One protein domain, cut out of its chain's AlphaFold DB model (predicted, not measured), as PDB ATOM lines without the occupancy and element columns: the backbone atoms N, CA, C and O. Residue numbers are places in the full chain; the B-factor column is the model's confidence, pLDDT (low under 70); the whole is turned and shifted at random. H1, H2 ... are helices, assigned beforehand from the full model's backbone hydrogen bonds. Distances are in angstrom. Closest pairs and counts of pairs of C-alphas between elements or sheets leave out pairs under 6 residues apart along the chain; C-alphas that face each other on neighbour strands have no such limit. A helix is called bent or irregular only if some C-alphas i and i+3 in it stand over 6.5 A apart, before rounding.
ATOM      1  N   LEU A 172     262.468 167.759 191.633       69.56
ATOM      2  CA  LEU A 172     261.613 168.331 192.677       69.56
ATOM      3  C   LEU A 172     260.785 169.503 192.144       69.56
ATOM      4  O   LEU A 172     259.587 169.550 192.405       69.56
ATOM      5  N   ASN A 173     261.372 170.395 191.340       73.31
ATOM      6  CA  ASN A 173     260.648 171.524 190.751       73.31
ATOM      7  C   ASN A 173     259.551 171.072 189.773       73.31
ATOM      8  O   ASN A 173     258.448 171.619 189.812       73.31
ATOM      9  N   SER A 174     259.794 170.045 188.943       71.06
ATOM     10  CA  SER A 174     258.732 169.481 188.094       71.06
ATOM     11  C   SER A 174     257.597 168.863 188.914       71.06
ATOM     12  O   SER A 174     256.429 169.020 188.559       71.06
ATOM     13  N   GLN A 175     257.915 168.223 190.043       73.88
ATOM     14  CA  GLN A 175     256.901 167.609 190.898       73.88
ATOM     15  C   GLN A 175     256.108 168.646 191.701       73.88
ATOM     16  O   GLN A 175     254.891 168.519 191.827       73.88
ATOM     17  N   PHE A 176     256.759 169.725 192.142       74.25
ATOM     18  CA  PHE A 176     256.095 170.862 192.779       74.25
ATOM     19  C   PHE A 176     255.118 171.565 191.827       74.25
ATOM     20  O   PHE A 176     254.024 171.937 192.245       74.25
ATOM     21  N   ALA A 177     255.461 171.691 190.539       75.56
ATOM     22  CA  ALA A 177     254.556 172.238 189.528       75.56
ATOM     23  C   ALA A 177     253.305 171.357 189.321       75.56
ATOM     24  O   ALA A 177     252.194 171.879 189.222       75.56
ATOM     25  N   ILE A 178     253.464 170.027 189.318       77.19
ATOM     26  CA  ILE A 178     252.343 169.076 189.228       77.19
ATOM     27  C   ILE A 178     251.442 169.179 190.466       77.19
ATOM     28  O   ILE A 178     250.227 169.323 190.323       77.19
ATOM     29  N   TRP A 179     252.017 169.171 191.672       75.81
ATOM     30  CA  TRP A 179     251.254 169.318 192.917       75.81
ATOM     31  C   TRP A 179     250.549 170.672 193.015       75.81
ATOM     32  O   TRP A 179     249.383 170.728 193.397       75.81
ATOM     33  N   SER A 180     251.208 171.762 192.617       77.56
ATOM     34  CA  SER A 180     250.605 173.097 192.612       77.56
ATOM     35  C   SER A 180     249.393 173.167 191.676       77.56
ATOM     36  O   SER A 180     248.370 173.728 192.065       77.56
ATOM     37  N   LYS A 181     249.448 172.519 190.502       84.50
ATOM     38  CA  LYS A 181     248.288 172.393 189.604       84.50
ATOM     39  C   LYS A 181     247.151 171.582 190.236       84.50
ATOM     40  O   LYS A 181     246.009 172.029 190.212       84.50
ATOM     41  N   GLN A 182     247.461 170.433 190.842       78.94
ATOM     42  CA  GLN A 182     246.467 169.584 191.514       78.94
ATOM     43  C   GLN A 182     245.782 170.299 192.692       78.94
ATOM     44  O   GLN A 182     244.588 170.107 192.917       78.94
ATOM     45  N   VAL A 183     246.509 171.151 193.422       80.31
ATOM     46  CA  VAL A 183     245.953 171.974 194.508       80.31
ATOM     47  C   VAL A 183     244.975 173.030 193.983       80.31
ATOM     48  O   VAL A 183     243.935 173.234 194.607       80.31
ATOM     49  N   GLU A 184     245.247 173.675 192.844       84.31
ATOM     50  CA  GLU A 184     244.287 174.621 192.247       84.31
ATOM     51  C   GLU A 184     243.057 173.922 191.649       84.31
ATOM     52  O   GLU A 184     241.937 174.392 191.849       84.31
ATOM     53  N   GLU A 185     243.222 172.754 191.018       84.56
ATOM     54  CA  GLU A 185     242.095 171.917 190.572       84.56
ATOM     55  C   GLU A 185     241.192 171.518 191.764       84.56
ATOM     56  O   GLU A 185     239.966 171.635 191.690       84.56
ATOM     57  N   LEU A 186     241.787 171.155 192.909       76.81
ATOM     58  CA  LEU A 186     241.070 170.883 194.163       76.81
ATOM     59  C   LEU A 186     240.358 172.116 194.734       76.81
ATOM     60  O   LEU A 186     239.201 172.016 195.146       76.81
ATOM     61  N   LYS A 187     241.005 173.288 194.751       84.25
ATOM     62  CA  LYS A 187     240.375 174.546 195.192       84.25
ATOM     63  C   LYS A 187     239.173 174.906 194.321       84.25
ATOM     64  O   LYS A 187     238.133 175.292 194.857       84.25
ATOM     65  N   GLN A 188     239.286 174.741 193.003       84.88
ATOM     66  CA  GLN A 188     238.196 175.012 192.067       84.88
ATOM     67  C   GLN A 188     237.018 174.048 192.283       84.88
ATOM     68  O   GLN A 188     235.876 174.502 192.383       84.88
ATOM     69  N   ALA A 189     237.288 172.751 192.469       77.06
ATOM     70  CA  ALA A 189     236.267 171.754 192.800       77.06
ATOM     71  C   ALA A 189     235.569 172.040 194.148       77.06
ATOM     72  O   ALA A 189     234.344 171.969 194.242       77.06
ATOM     73  N   ILE A 190     236.320 172.441 195.182       77.19
ATOM     74  CA  ILE A 190     235.763 172.844 196.486       77.19
ATOM     75  C   ILE A 190     234.893 174.103 196.351       77.19
ATOM     76  O   ILE A 190     233.848 174.196 196.997       77.19
ATOM     77  N   SER A 191     235.286 175.066 195.512       82.38
ATOM     78  CA  SER A 191     234.484 176.267 195.250       82.38
ATOM     79  C   SER A 191     233.157 175.930 194.566       82.38
ATOM     80  O   SER A 191     232.116 176.441 194.976       82.38
ATOM     81  N   GLN A 192     233.174 175.042 193.567       79.44
ATOM     82  CA  GLN A 192     231.965 174.567 192.883       79.44
ATOM     83  C   GLN A 192     231.039 173.804 193.840       79.44
ATOM     84  O   GLN A 192     229.850 174.105 193.910       79.44
ATOM     85  N   ALA A 193     231.586 172.898 194.657       74.12
ATOM     86  CA  ALA A 193     230.815 172.162 195.657       74.12
ATOM     87  C   ALA A 193     230.147 173.085 196.695       74.12
ATOM     88  O   ALA A 193     229.014 172.833 197.103       74.12
ATOM     89  N   LYS A 194     230.813 174.177 197.099       81.44
ATOM     90  CA  LYS A 194     230.231 175.193 197.994       81.44
ATOM     91  C   LYS A 194     229.094 175.982 197.341       81.44
ATOM     92  O   LYS A 194     228.115 176.261 198.025       81.44
ATOM     93  N   ALA A 195     229.204 176.317 196.054       80.38
ATOM     94  CA  ALA A 195     228.140 177.007 195.322       80.38
ATOM     95  C   ALA A 195     226.873 176.136 195.231       80.38
ATOM     96  O   ALA A 195     225.814 176.552 195.692       80.38
ATOM     97  N   SER A 196     227.001 174.884 194.778       73.62
ATOM     98  CA  SER A 196     225.859 173.959 194.709       73.62
ATOM     99  C   SER A 196     225.264 173.630 196.084       73.62
ATOM    100  O   SER A 196     224.062 173.406 196.197       73.62
ATOM    101  N   ALA A 197     226.068 173.631 197.155       73.62
ATOM    102  CA  ALA A 197     225.559 173.476 198.519       73.62
ATOM    103  C   ALA A 197     224.738 174.690 199.002       73.62
ATOM    104  O   ALA A 197     223.822 174.512 199.802       73.62
ATOM    105  N   ALA A 198     225.041 175.904 198.524       75.38
ATOM    106  CA  ALA A 198     224.251 177.098 198.818       75.38
ATOM    107  C   ALA A 198     222.910 177.085 198.063       75.38
ATOM    108  O   ALA A 198     221.867 177.238 198.694       75.38
ATOM    109  N   GLU A 199     222.927 176.780 196.761       73.50
ATOM    110  CA  GLU A 199     221.718 176.627 195.930       73.50
ATOM    111  C   GLU A 199     220.769 175.552 196.495       73.50
ATOM    112  O   GLU A 199     219.560 175.760 196.597       73.50
ATOM    113  N   LEU A 200     221.315 174.414 196.946       66.62
ATOM    114  CA  LEU A 200     220.545 173.359 197.616       66.62
ATOM    115  C   LEU A 200     219.955 173.797 198.964       66.62
ATOM    116  O   LEU A 200     218.916 173.270 199.358       66.62
ATOM    117  N   LYS A 201     220.602 174.725 199.681       71.19
ATOM    118  CA  LYS A 201     220.109 175.240 200.966       71.19
ATOM    119  C   LYS A 201     218.957 176.221 200.763       71.19
ATOM    120  O   LYS A 201     217.939 176.090 201.431       71.19
ATOM    121  N   GLU A 202     219.087 177.133 199.806       66.12
ATOM    122  CA  GLU A 202     218.045 178.102 199.443       66.12
ATOM    123  C   GLU A 202     216.788 177.381 198.920       66.12
ATOM    124  O   GLU A 202     215.693 177.575 199.446       66.12
ATOM    125  N   ALA A 203     216.958 176.404 198.019       54.44
ATOM    126  CA  ALA A 203     215.867 175.545 197.549       54.44
ATOM    127  C   ALA A 203     215.249 174.649 198.647       54.44
ATOM    128  O   ALA A 203     214.111 174.192 198.506       54.44
ATOM    129  N   HIS A 204     215.978 174.364 199.732       56.44
ATOM    130  CA  HIS A 204     215.435 173.653 200.890       56.44
ATOM    131  C   HIS A 204     214.600 174.587 201.773       56.44
ATOM    132  O   HIS A 204     213.500 174.207 202.158       56.44
ATOM    133  N   GLU A 205     215.077 175.806 202.039       51.16
ATOM    134  CA  GLU A 205     214.394 176.802 202.872       51.16
ATOM    135  C   GLU A 205     213.066 177.269 202.242       51.16
ATOM    136  O   GLU A 205     212.038 177.243 202.926       51.16
ATOM    137  N   ASP A 206     213.040 177.549 200.933       49.88
ATOM    138  CA  ASP A 206     211.808 177.847 200.178       49.88
ATOM    139  C   ASP A 206     210.805 176.686 200.247       49.88
ATOM    140  O   ASP A 206     209.616 176.864 200.527       49.88
ATOM    141  N   LYS A 207     211.293 175.454 200.053       45.31
ATOM    142  CA  LYS A 207     210.457 174.252 200.133       45.31
ATOM    143  C   LYS A 207     209.923 174.027 201.548       45.31
ATOM    144  O   LYS A 207     208.781 173.597 201.685       45.31
ATOM    145  N   THR A 208     210.700 174.340 202.586       43.31
ATOM    146  CA  THR A 208     210.270 174.256 203.988       43.31
ATOM    147  C   THR A 208     209.187 175.288 204.314       43.31
ATOM    148  O   THR A 208     208.204 174.918 204.958       43.31
ATOM    149  N   GLN A 209     209.299 176.532 203.833       44.69
ATOM    150  CA  GLN A 209     208.235 177.534 203.999       44.69
ATOM    151  C   GLN A 209     206.958 177.149 203.240       44.69
ATOM    152  O   GLN A 209     205.871 177.186 203.813       44.69
ATOM    153  N   LEU A 210     207.069 176.690 201.992       47.53
ATOM    154  CA  LEU A 210     205.902 176.269 201.213       47.53
ATOM    155  C   LEU A 210     205.175 175.076 201.867       47.53
ATOM    156  O   LEU A 210     203.948 175.066 201.946       47.53
ATOM    157  N   THR A 211     205.917 174.106 202.419       52.88
ATOM    158  CA  THR A 211     205.315 172.987 203.169       52.88
ATOM    159  C   THR A 211     204.720 173.388 204.518       52.88
ATOM    160  O   THR A 211     203.784 172.730 204.975       52.88
ATOM    161  N   SER A 212     205.221 174.437 205.181       54.62
ATOM    162  CA  SER A 212     204.676 174.855 206.480       54.62
ATOM    163  C   SER A 212     203.312 175.535 206.337       54.62
ATOM    164  O   SER A 212     202.439 175.301 207.171       54.62
ATOM    165  N   VAL A 213     203.091 176.287 205.252       53.75
ATOM    166  CA  VAL A 213     201.788 176.898 204.930       53.75
ATOM    167  C   VAL A 213     200.767 175.840 204.486       53.75
ATOM    168  O   VAL A 213     199.676 175.805 205.054       53.75
ATOM    169  N   ASP A 214     201.140 174.922 203.579       66.25
ATOM    170  CA  ASP A 214     200.304 173.768 203.172       66.25
ATOM    171  C   ASP A 214     199.814 172.965 204.390       66.25
ATOM    172  O   ASP A 214     198.639 172.621 204.504       66.25
ATOM    173  N   THR A 215     200.700 172.732 205.364       76.88
ATOM    174  CA  THR A 215     200.350 171.980 206.577       76.88
ATOM    175  C   THR A 215     199.265 172.679 207.408       76.88
ATOM    176  O   THR A 215     198.384 172.003 207.935       76.88
ATOM    177  N   VAL A 216     199.275 174.012 207.530       85.69
ATOM    178  CA  VAL A 216     198.283 174.730 208.356       85.69
ATOM    179  C   VAL A 216     196.887 174.683 207.733       85.69
ATOM    180  O   VAL A 216     195.926 174.391 208.445       85.69
ATOM    181  N   GLU A 217     196.757 174.927 206.426       86.38
ATOM    182  CA  GLU A 217     195.453 174.877 205.748       86.38
ATOM    183  C   GLU A 217     194.876 173.451 205.723       86.38
ATOM    184  O   GLU A 217     193.679 173.265 205.959       86.38
ATOM    185  N   VAL A 218     195.728 172.436 205.534       91.12
ATOM    186  CA  VAL A 218     195.343 171.017 205.608       91.12
ATOM    187  C   VAL A 218     194.812 170.650 206.996       91.12
ATOM    188  O   VAL A 218     193.718 170.090 207.094       91.12
ATOM    189  N   GLU A 219     195.528 170.974 208.079       92.44
ATOM    190  CA  GLU A 219     195.067 170.659 209.441       92.44
ATOM    191  C   GLU A 219     193.795 171.436 209.813       92.44
ATOM    192  O   GLU A 219     192.908 170.882 210.469       92.44
ATOM    193  N   GLN A 220     193.651 172.687 209.358       90.31
ATOM    194  CA  GLN A 220     192.408 173.443 209.523       90.31
ATOM    195  C   GLN A 220     191.239 172.761 208.808       90.31
ATOM    196  O   GLN A 220     190.192 172.567 209.426       90.31
ATOM    197  N   LEU A 221     191.389 172.373 207.540       90.62
ATOM    198  CA  LEU A 221     190.316 171.737 206.771       90.62
ATOM    199  C   LEU A 221     189.911 170.378 207.366       90.62
ATOM    200  O   LEU A 221     188.721 170.125 207.555       90.62
ATOM    201  N   VAL A 222     190.884 169.550 207.761       92.06
ATOM    202  CA  VAL A 222     190.626 168.275 208.454       92.06
ATOM    203  C   VAL A 222     189.900 168.501 209.784       92.06
ATOM    204  O   VAL A 222     188.926 167.802 210.056       92.06
ATOM    205  N   SER A 223     190.291 169.515 210.563       90.00
ATOM    206  CA  SER A 223     189.619 169.863 211.827       90.00
ATOM    207  C   SER A 223     188.173 170.332 211.617       90.00
ATOM    208  O   SER A 223     187.292 169.996 212.410       90.00
ATOM    209  N   HIS A 224     187.890 171.073 210.538       89.75
ATOM    210  CA  HIS A 224     186.517 171.438 210.175       89.75
ATOM    211  C   HIS A 224     185.683 170.201 209.825       89.75
ATOM    212  O   HIS A 224     184.535 170.109 210.255       89.75
ATOM    213  N   TRP A 225     186.249 169.231 209.101       91.94
ATOM    214  CA  TRP A 225     185.567 167.973 208.788       91.94
ATOM    215  C   TRP A 225     185.339 167.097 210.028       91.94
ATOM    216  O   TRP A 225     184.244 166.554 210.187       91.94
ATOM    217  N   ASP A 226     186.313 167.011 210.941       90.19
ATOM    218  CA  ASP A 226     186.159 166.315 212.226       90.19
ATOM    219  C   ASP A 226     184.998 166.899 213.049       90.19
ATOM    220  O   ASP A 226     184.210 166.140 213.615       90.19
ATOM    221  N   LEU A 227     184.837 168.228 213.066       87.88
ATOM    222  CA  LEU A 227     183.711 168.903 213.722       87.88
ATOM    223  C   LEU A 227     182.386 168.719 212.962       87.88
ATOM    224  O   LEU A 227     181.369 168.401 213.575       87.88
ATOM    225  N   GLN A 228     182.384 168.891 211.636       85.00
ATOM    226  CA  GLN A 228     181.189 168.810 210.784       85.00
ATOM    227  C   GLN A 228     180.534 167.425 210.822       85.00
ATOM    228  O   GLN A 228     179.309 167.323 210.887       85.00
ATOM    229  N   PHE A 229     181.344 166.366 210.771       87.31
ATOM    230  CA  PHE A 229     180.884 164.976 210.826       87.31
ATOM    231  C   PHE A 229     180.967 164.382 212.243       87.31
ATOM    232  O   PHE A 229     180.651 163.207 212.429       87.31
ATOM    233  N   ASN A 230     181.363 165.191 213.236       83.88
ATOM    234  CA  ASN A 230     181.503 164.829 214.646       83.88
ATOM    235  C   ASN A 230     182.317 163.532 214.861       83.88
ATOM    236  O   ASN A 230     181.922 162.604 215.569       83.88
ATOM    237  N   LEU A 231     183.486 163.459 214.228       83.75
ATOM    238  CA  LEU A 231     184.340 162.267 214.231       83.75
ATOM    239  C   LEU A 231     185.054 162.040 215.573       83.75
ATOM    240  O   LEU A 231     185.613 160.967 215.792       83.75
ATOM    241  N   SER A 232     185.010 163.021 216.479       65.12
ATOM    242  CA  SER A 232     185.640 162.971 217.803       65.12
ATOM    243  C   SER A 232     184.822 162.241 218.879       65.12
ATOM    244  O   SER A 232     185.366 161.971 219.948       65.12
ATOM    245  N   SER A 233     183.537 161.926 218.654       58.56
ATOM    246  CA  SER A 233     182.706 161.233 219.654       58.56
ATOM    247  C   SER A 233     182.273 159.841 219.184       58.56
ATOM    248  O   SER A 233     181.423 159.710 218.307       58.56
ATOM    249  N   PRO A 251     184.969 164.655 200.409       91.19
ATOM    250  CA  PRO A 251     184.401 163.669 199.489       91.19
ATOM    251  C   PRO A 251     184.494 162.232 200.020       91.19
ATOM    252  O   PRO A 251     183.721 161.375 199.606       91.19
ATOM    253  N   HIS A 252     185.416 161.951 200.945       93.81
ATOM    254  CA  HIS A 252     185.605 160.656 201.610       93.81
ATOM    255  C   HIS A 252     184.649 160.392 202.782       93.81
ATOM    256  O   HIS A 252     184.691 159.302 203.356       93.81
ATOM    257  N   LEU A 253     183.795 161.350 203.156       93.88
ATOM    258  CA  LEU A 253     182.865 161.232 204.283       93.88
ATOM    259  C   LEU A 253     181.412 161.280 203.806       93.88
ATOM    260  O   LEU A 253     181.038 162.088 202.959       93.88
ATOM    261  N   GLN A 254     180.574 160.416 204.379       91.19
ATOM    262  CA  GLN A 254     179.135 160.385 204.094       91.19
ATOM    263  C   GLN A 254     178.338 161.116 205.176       91.19
ATOM    264  O   GLN A 254     178.663 161.025 206.362       91.19
ATOM    265  N   ASP A 255     177.246 161.774 204.793       91.06
ATOM    266  CA  ASP A 255     176.222 162.234 205.729       91.06
ATOM    267  C   ASP A 255     175.440 161.003 206.211       91.06
ATOM    268  O   ASP A 255     174.484 160.535 205.588       91.06
ATOM    269  N   CYS A 256     175.918 160.408 207.305       92.56
ATOM    270  CA  CYS A 256     175.404 159.143 207.815       92.56
ATOM    271  C   CYS A 256     173.941 159.221 208.278       92.56
ATOM    272  O   CYS A 256     173.283 158.180 208.340       92.56
ATOM    273  N   TYR A 510     175.447 154.345 212.787       93.69
ATOM    274  CA  TYR A 510     176.560 154.033 213.686       93.69
ATOM    275  C   TYR A 510     177.774 153.458 212.942       93.69
ATOM    276  O   TYR A 510     178.857 154.036 213.002       93.69
ATOM    277  N   LEU A 511     177.596 152.375 212.172       95.12
ATOM    278  CA  LEU A 511     178.701 151.790 211.403       95.12
ATOM    279  C   LEU A 511     179.219 152.756 210.322       95.12
ATOM    280  O   LEU A 511     180.420 152.816 210.080       95.12
ATOM    281  N   CYS A 512     178.341 153.561 209.721       95.12
ATOM    282  CA  CYS A 512     178.736 154.638 208.815       95.12
ATOM    283  C   CYS A 512     179.656 155.663 209.504       95.12
ATOM    284  O   CYS A 512     180.710 155.992 208.958       95.12
ATOM    285  N   SER A 513     179.318 156.117 210.717       93.75
ATOM    286  CA  SER A 513     180.149 157.047 211.494       93.75
ATOM    287  C   SER A 513     181.507 156.443 211.870       93.75
ATOM    288  O   SER A 513     182.526 157.121 211.750       93.75
ATOM    289  N   LEU A 514     181.547 155.158 212.243       93.75
ATOM    290  CA  LEU A 514     182.799 154.431 212.496       93.75
ATOM    291  C   LEU A 514     183.676 154.337 211.232       93.75
ATOM    292  O   LEU A 514     184.883 154.568 211.298       93.75
ATOM    293  N   CYS A 515     183.077 154.065 210.066       95.25
ATOM    294  CA  CYS A 515     183.793 154.097 208.791       95.25
ATOM    295  C   CYS A 515     184.323 155.505 208.478       95.25
ATOM    296  O   CYS A 515     185.499 155.638 208.158       95.25
ATOM    297  N   ASN A 516     183.506 156.558 208.608       95.62
ATOM    298  CA  ASN A 516     183.938 157.946 208.394       95.62
ATOM    299  C   ASN A 516     185.143 158.326 209.271       95.62
ATOM    300  O   ASN A 516     186.089 158.926 208.763       95.62
ATOM    301  N   HIS A 517     185.140 157.944 210.555       93.94
ATOM    302  CA  HIS A 517     186.264 158.181 211.465       93.94
ATOM    303  C   HIS A 517     187.565 157.574 210.917       93.94
ATOM    304  O   HIS A 517     188.574 158.269 210.789       93.94
ATOM    305  N   GLU A 518     187.547 156.301 210.512       94.50
ATOM    306  CA  GLU A 518     188.741 155.644 209.970       94.50
ATOM    307  C   GLU A 518     189.140 156.158 208.581       94.50
ATOM    308  O   GLU A 518     190.338 156.262 208.305       94.50
ATOM    309  N   ARG A 519     188.187 156.550 207.725       95.50
ATOM    310  CA  ARG A 519     188.491 157.214 206.445       95.50
ATOM    311  C   ARG A 519     189.219 158.543 206.678       95.50
ATOM    312  O   ARG A 519     190.289 158.755 206.106       95.50
ATOM    313  N   ASN A 520     188.699 159.410 207.556       95.06
ATOM    314  CA  ASN A 520     189.337 160.699 207.847       95.06
ATOM    315  C   ASN A 520     190.709 160.518 208.507       95.06
ATOM    316  O   ASN A 520     191.681 161.152 208.098       95.06
ATOM    317  N   ARG A 521     190.821 159.587 209.462       94.44
ATOM    318  CA  ARG A 521     192.087 159.274 210.134       94.44
ATOM    319  C   ARG A 521     193.166 158.786 209.162       94.44
ATOM    320  O   ARG A 521     194.299 159.252 209.251       94.44
ATOM    321  N   ASN A 522     192.842 157.842 208.275       95.00
ATOM    322  CA  ASN A 522     193.839 157.200 207.411       95.00
ATOM    323  C   ASN A 522     194.251 158.076 206.220       95.00
ATOM    324  O   ASN A 522     195.426 158.080 205.860       95.00
ATOM    325  N   TYR A 523     193.318 158.805 205.596       95.12
ATOM    326  CA  TYR A 523     193.603 159.554 204.364       95.12
ATOM    327  C   TYR A 523     192.934 160.932 204.257       95.12
ATOM    328  O   TYR A 523     193.121 161.613 203.249       95.12
ATOM    329  N   GLY A 524     192.252 161.419 205.298       95.06
ATOM    330  CA  GLY A 524     191.638 162.753 205.305       95.06
ATOM    331  C   GLY A 524     192.633 163.886 205.037       95.06
ATOM    332  O   GLY A 524     192.353 164.752 204.220       95.06
ATOM    333  N   ARG A 525     193.845 163.835 205.610       94.69
ATOM    334  CA  ARG A 525     194.925 164.813 205.326       94.69
ATOM    335  C   ARG A 525     195.385 164.814 203.865       94.69
ATOM    336  O   ARG A 525     195.725 165.861 203.324       94.69
ATOM    337  N   LYS A 526     195.402 163.641 203.226       93.25
ATOM    338  CA  LYS A 526     195.774 163.478 201.814       93.25
ATOM    339  C   LYS A 526     194.694 164.079 200.913       93.25
ATOM    340  O   LYS A 526     195.007 164.907 200.066       93.25
ATOM    341  N   VAL A 527     193.429 163.753 201.191       94.56
ATOM    342  CA  VAL A 527     192.260 164.326 200.506       94.56
ATOM    343  C   VAL A 527     192.180 165.843 200.705       94.56
ATOM    344  O   VAL A 527     191.956 166.560 199.738       94.56
ATOM    345  N   ALA A 528     192.423 166.353 201.916       94.00
ATOM    346  CA  ALA A 528     192.454 167.789 202.200       94.00
ATOM    347  C   ALA A 528     193.470 168.524 201.318       94.00
ATOM    348  O   ALA A 528     193.100 169.511 200.684       94.00
ATOM    349  N   ARG A 529     194.704 168.011 201.201       93.50
ATOM    350  CA  ARG A 529     195.708 168.576 200.288       93.50
ATOM    351  C   ARG A 529     195.238 168.529 198.834       93.50
ATOM    352  O   ARG A 529     195.231 169.558 198.171       93.50
ATOM    353  N   GLU A 530     194.797 167.369 198.345       92.06
ATOM    354  CA  GLU A 530     194.354 167.208 196.950       92.06
ATOM    355  C   GLU A 530     193.192 168.161 196.590       92.06
ATOM    356  O   GLU A 530     193.181 168.739 195.499       92.06
ATOM    357  N   VAL A 531     192.252 168.385 197.518       89.94
ATOM    358  CA  VAL A 531     191.112 169.307 197.365       89.94
ATOM    359  C   VAL A 531     191.540 170.781 197.452       89.94
ATOM    360  O   VAL A 531     191.070 171.593 196.652       89.94
ATOM    361  N   LEU A 532     192.452 171.146 198.362       89.38
ATOM    362  CA  LEU A 532     193.014 172.504 198.454       89.38
ATOM    363  C   LEU A 532     193.816 172.867 197.198       89.38
ATOM    364  O   LEU A 532     193.580 173.916 196.594       89.38
ATOM    365  N   GLU A 533     194.686 171.970 196.733       89.38
ATOM    366  CA  GLU A 533     195.406 172.141 195.471       89.38
ATOM    367  C   GLU A 533     194.447 172.243 194.270       89.38
ATOM    368  O   GLU A 533     194.680 173.027 193.349       89.38
ATOM    369  N   ALA A 534     193.364 171.453 194.245       86.62
ATOM    370  CA  ALA A 534     192.360 171.525 193.184       86.62
ATOM    371  C   ALA A 534     191.659 172.890 193.167       86.62
ATOM    372  O   ALA A 534     191.567 173.500 192.101       86.62
ATOM    373  N   LYS A 535     191.265 173.416 194.335       84.00
ATOM    374  CA  LYS A 535     190.736 174.782 194.485       84.00
ATOM    375  C   LYS A 535     191.739 175.825 193.987       84.00
ATOM    376  O   LYS A 535     191.359 176.724 193.241       84.00
ATOM    377  N   GLN A 536     193.019 175.708 194.346       83.56
ATOM    378  CA  GLN A 536     194.055 176.644 193.898       83.56
ATOM    379  C   GLN A 536     194.220 176.627 192.370       83.56
ATOM    380  O   GLN A 536     194.257 177.688 191.745       83.56
ATOM    381  N   ARG A 537     194.251 175.439 191.749       84.25
ATOM    382  CA  ARG A 537     194.289 175.285 190.284       84.25
ATOM    383  C   ARG A 537     193.038 175.864 189.613       84.25
ATOM    384  O   ARG A 537     193.159 176.549 188.604       84.25
ATOM    385  N   GLN A 538     191.851 175.652 190.185       78.25
ATOM    386  CA  GLN A 538     190.593 176.214 189.679       78.25
ATOM    387  C   GLN A 538     190.605 177.753 189.710       78.25
ATOM    388  O   GLN A 538     190.234 178.393 188.726       78.25
ATOM    389  N   LEU A 539     191.104 178.354 190.797       77.44
ATOM    390  CA  LEU A 539     191.258 179.810 190.928       77.44
ATOM    391  C   LEU A 539     192.251 180.406 189.917       77.44
ATOM    392  O   LEU A 539     192.044 181.526 189.468       77.44
ATOM    393  N   GLN A 540     193.296 179.669 189.523       77.38
ATOM    394  CA  GLN A 540     194.254 180.106 188.493       77.38
ATOM    395  C   GLN A 540     193.684 180.061 187.064       77.38
ATOM    396  O   GLN A 540     194.175 180.772 186.192       77.38
ATOM    397  N   VAL A 541     192.673 179.222 186.813       73.69
ATOM    398  CA  VAL A 541     192.021 179.071 185.496       73.69
ATOM    399  C   VAL A 541     190.816 180.009 185.336       73.69
ATOM    400  O   VAL A 541     190.438 180.337 184.212       73.69
ATOM    401  N   SER A 542     190.221 180.466 186.441       61.84
ATOM    402  CA  SER A 542     189.066 181.368 186.438       61.84
ATOM    403  C   SER A 542     189.446 182.763 185.914       61.84
ATOM    404  O   SER A 542     189.999 183.593 186.634       61.84
ATOM    405  N   THR A 543     189.161 183.023 184.637       56.50
ATOM    406  CA  THR A 543     189.267 184.365 184.044       56.50
ATOM    407  C   THR A 543     188.115 185.265 184.506       56.50
ATOM    408  O   THR A 543     187.079 184.782 184.956       56.50
ATOM    409  N   GLU A 544     188.263 186.588 184.361       55.44
ATOM    410  CA  GLU A 544     187.307 187.598 184.860       55.44
ATOM    411  C   GLU A 544     185.883 187.527 184.261       55.44
ATOM    412  O   GLU A 544     184.981 188.229 184.737       55.44
ATOM    413  N   ASP A 545     185.685 186.688 183.243       59.81
ATOM    414  CA  ASP A 545     184.454 186.529 182.470       59.81
ATOM    415  C   ASP A 545     183.284 186.027 183.341       59.81
ATOM    416  O   ASP A 545     183.408 185.056 184.095       59.81
ATOM    417  N   GLU A 546     182.120 186.678 183.252       56.69
ATOM    418  CA  GLU A 546     180.954 186.349 184.090       56.69
ATOM    419  C   GLU A 546     180.429 184.932 183.842       56.69
ATOM    420  O   GLU A 546     179.918 184.296 184.765       56.69
ATOM    421  N   PHE A 547     180.628 184.399 182.633       56.25
ATOM    422  CA  PHE A 547     180.290 183.017 182.302       56.25
ATOM    423  C   PHE A 547     181.039 182.009 183.191       56.25
ATOM    424  O   PHE A 547     180.443 181.045 183.673       56.25
ATOM    425  N   ASN A 548     182.319 182.263 183.485       54.81
ATOM    426  CA  ASN A 548     183.147 181.372 184.302       54.81
ATOM    427  C   ASN A 548     182.826 181.458 185.800       54.81
ATOM    428  O   ASN A 548     183.001 180.471 186.510       54.81
ATOM    429  N   LYS A 549     182.302 182.590 186.292       54.81
ATOM    430  CA  LYS A 549     181.917 182.748 187.709       54.81
ATOM    431  C   LYS A 549     180.761 181.822 188.101       54.81
ATOM    432  O   LYS A 549     180.773 181.267 189.196       54.81
ATOM    433  N   ASN A 550     179.820 181.592 187.184       52.34
ATOM    434  CA  ASN A 550     178.671 180.702 187.390       52.34
ATOM    435  C   ASN A 550     178.987 179.209 187.154       52.34
ATOM    436  O   ASN A 550     178.134 178.364 187.401       52.34
ATOM    437  N   LEU A 551     180.197 178.876 186.691       56.72
ATOM    438  CA  LEU A 551     180.665 177.502 186.450       56.72
ATOM    439  C   LEU A 551     181.443 176.900 187.635       56.72
ATOM    440  O   LEU A 551     181.918 175.771 187.544       56.72
ATOM    441  N   MET A 552     181.605 177.642 188.736       58.25
ATOM    442  CA  MET A 552     182.454 177.230 189.865       58.25
ATOM    443  C   MET A 552     181.774 176.247 190.834       58.25
ATOM    444  O   MET A 552     182.483 175.579 191.585       58.25
ATOM    445  N   VAL A 553     180.437 176.162 190.809       63.97
ATOM    446  CA  VAL A 553     179.613 175.152 191.497       63.97
ATOM    447  C   VAL A 553     178.443 174.797 190.576       63.97
ATOM    448  O   VAL A 553     177.603 175.648 190.288       63.97
ATOM    449  N   GLY A 554     178.404 173.563 190.082       69.69
ATOM    450  CA  GLY A 554     177.328 173.038 189.245       69.69
ATOM    451  C   GLY A 554     176.181 172.373 190.016       69.69
ATOM    452  O   GLY A 554     176.164 172.257 191.240       69.69
ATOM    453  N   GLU A 555     175.193 171.878 189.266       77.38
ATOM    454  CA  GLU A 555     174.078 171.092 189.815       77.38
ATOM    455  C   GLU A 555     174.535 169.707 190.323       77.38
ATOM    456  O   GLU A 555     173.920 169.136 191.228       77.38
ATOM    457  N   LEU A 556     175.641 169.172 189.786       78.38
ATOM    458  CA  LEU A 556     176.197 167.862 190.151       78.38
ATOM    459  C   LEU A 556     176.673 167.830 191.610       78.38
ATOM    460  O   LEU A 556     176.485 166.830 192.300       78.38
ATOM    461  N   GLU A 557     177.227 168.937 192.093       75.81
ATOM    462  CA  GLU A 557     177.728 169.154 193.447       75.81
ATOM    463  C   GLU A 557     176.622 169.000 194.495       75.81
ATOM    464  O   GLU A 557     176.847 168.440 195.570       75.81
ATOM    465  N   HIS A 558     175.408 169.447 194.167       71.75
ATOM    466  CA  HIS A 558     174.244 169.343 195.042       71.75
ATOM    467  C   HIS A 558     173.509 168.003 194.876       71.75
ATOM    468  O   HIS A 558     173.083 167.411 195.871       71.75
ATOM    469  N   THR A 559     173.382 167.502 193.643       69.88
ATOM    470  CA  THR A 559     172.564 166.318 193.317       69.88
ATOM    471  C   THR A 559     173.292 164.983 193.484       69.88
ATOM    472  O   THR A 559     172.742 164.064 194.085       69.88
ATOM    473  N   LEU A 560     174.524 164.859 192.979       75.69
ATOM    474  CA  LEU A 560     175.268 163.594 192.933       75.69
ATOM    475  C   LEU A 560     176.461 163.574 193.890       75.69
ATOM    476  O   LEU A 560     176.647 162.599 194.614       75.69
ATOM    477  N   TRP A 561     177.274 164.629 193.914       77.38
ATOM    478  CA  TRP A 561     178.524 164.667 194.686       77.38
ATOM    479  C   TRP A 561     178.337 165.162 196.127       77.38
ATOM    480  O   TRP A 561     179.303 165.236 196.889       77.38
ATOM    481  N   SER A 562     177.100 165.461 196.532       71.62
ATOM    482  CA  SER A 562     176.780 165.780 197.918       71.62
ATOM    483  C   SER A 562     176.913 164.539 198.808       71.62
ATOM    484  O   SER A 562     176.528 163.430 198.443       71.62
ATOM    485  N   SER A 563     177.423 164.721 200.027       72.06
ATOM    486  CA  SER A 563     177.661 163.628 200.990       72.06
ATOM    487  C   SER A 563     176.397 162.859 201.418       72.06
ATOM    488  O   SER A 563     176.508 161.798 202.035       72.06
ATOM    489  N   GLY A 564     175.205 163.374 201.091       70.88
ATOM    490  CA  GLY A 564     173.902 162.756 201.351       70.88
ATOM    491  C   GLY A 564     173.247 162.063 200.147       70.88
ATOM    492  O   GLY A 564     172.187 161.471 200.330       70.88
ATOM    493  N   SER A 565     173.844 162.091 198.946       66.56
ATOM    494  CA  SER A 565     173.238 161.563 197.704       66.56
ATOM    495  C   SER A 565     173.018 160.042 197.681       66.56
ATOM    496  O   SER A 565     172.392 159.506 196.770       66.56
ATOM    497  N   GLY A 566     173.562 159.319 198.664       69.06
ATOM    498  CA  GLY A 566     173.556 157.857 198.710       69.06
ATOM    499  C   GLY A 566     174.668 157.198 197.890       69.06
ATOM    500  O   GLY A 566     174.872 155.992 198.040       69.06
TER     501      GLY A 566
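Overview. This is residues 172 to 233, 251 to 256 and 510 to 566 of the 706 residues of an uncharacterized protein of Klebsormidium nitens (UniProt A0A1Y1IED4). One very long helix, H1, sticks out as an arm with its residues 172 to 213, and its other end crosses a small, open, all-helix body built on the sharply bent helix H2. Arm H2a runs back close to the end of H1, arm H2b crosses H1, and beyond H2b the chain goes on through the short helices H3 and H4. The printed part has 125 residues with four named helices, H1 to H4 in that order, and no named strand. It is extended, with a radius of gyration of the C-alphas of 27.3 A, and spans 89 by 44 by 19 A.

Arrangement. H1, residues 172 to 228, touches H2b, residues 525 to 541, with residues 214 to 222 alone. The closest C-alphas, those of Val 218 and Ala 528, are 5.5 A apart, and the lines are about perpendicular at 84 degrees. H1 and H2a, residues 510 to 522, are close but not clearly touching, with the C-alphas of Val 222 and Asn 520 closest at 7.7 A; they run opposite ways at a shallow tilt of 19 degrees. By its hydrogen bonds H2 was assigned as one helix, residues 510 to 541, but it is bent: C-alphas 522 and 525 are 8.0 A apart, and its arms are only just about perpendicular at 72 degrees. H3, residues 546 to 549, and H4, residues 555 to 559, touch no helix. In H1, H2a, H2b and H4 every O i to N i+4 pair is within hydrogen-bond range; H3 is too short for one.

Along the chain. H1 begins at C-alpha 172 (261.613, 168.331, 192.677) and is 82.4 A long. H2a measures 18.7 A and H2b 24.6 A. H4 ends at C-alpha 559 (172.564, 166.318, 193.317).

Size, cuts and confidence. The C-alphas farthest apart, of Leu 172 and Thr 559, are 89.1 A apart. Residues 234 to 250 and 257 to 509 are not printed, with C-alpha gaps of 20.4 A and 7.9 A. The links H2 to H3 and H3 to H4 are tight. Confidence is low, under 70, at 33 residues, among them 202 to 214 and 542 to 554.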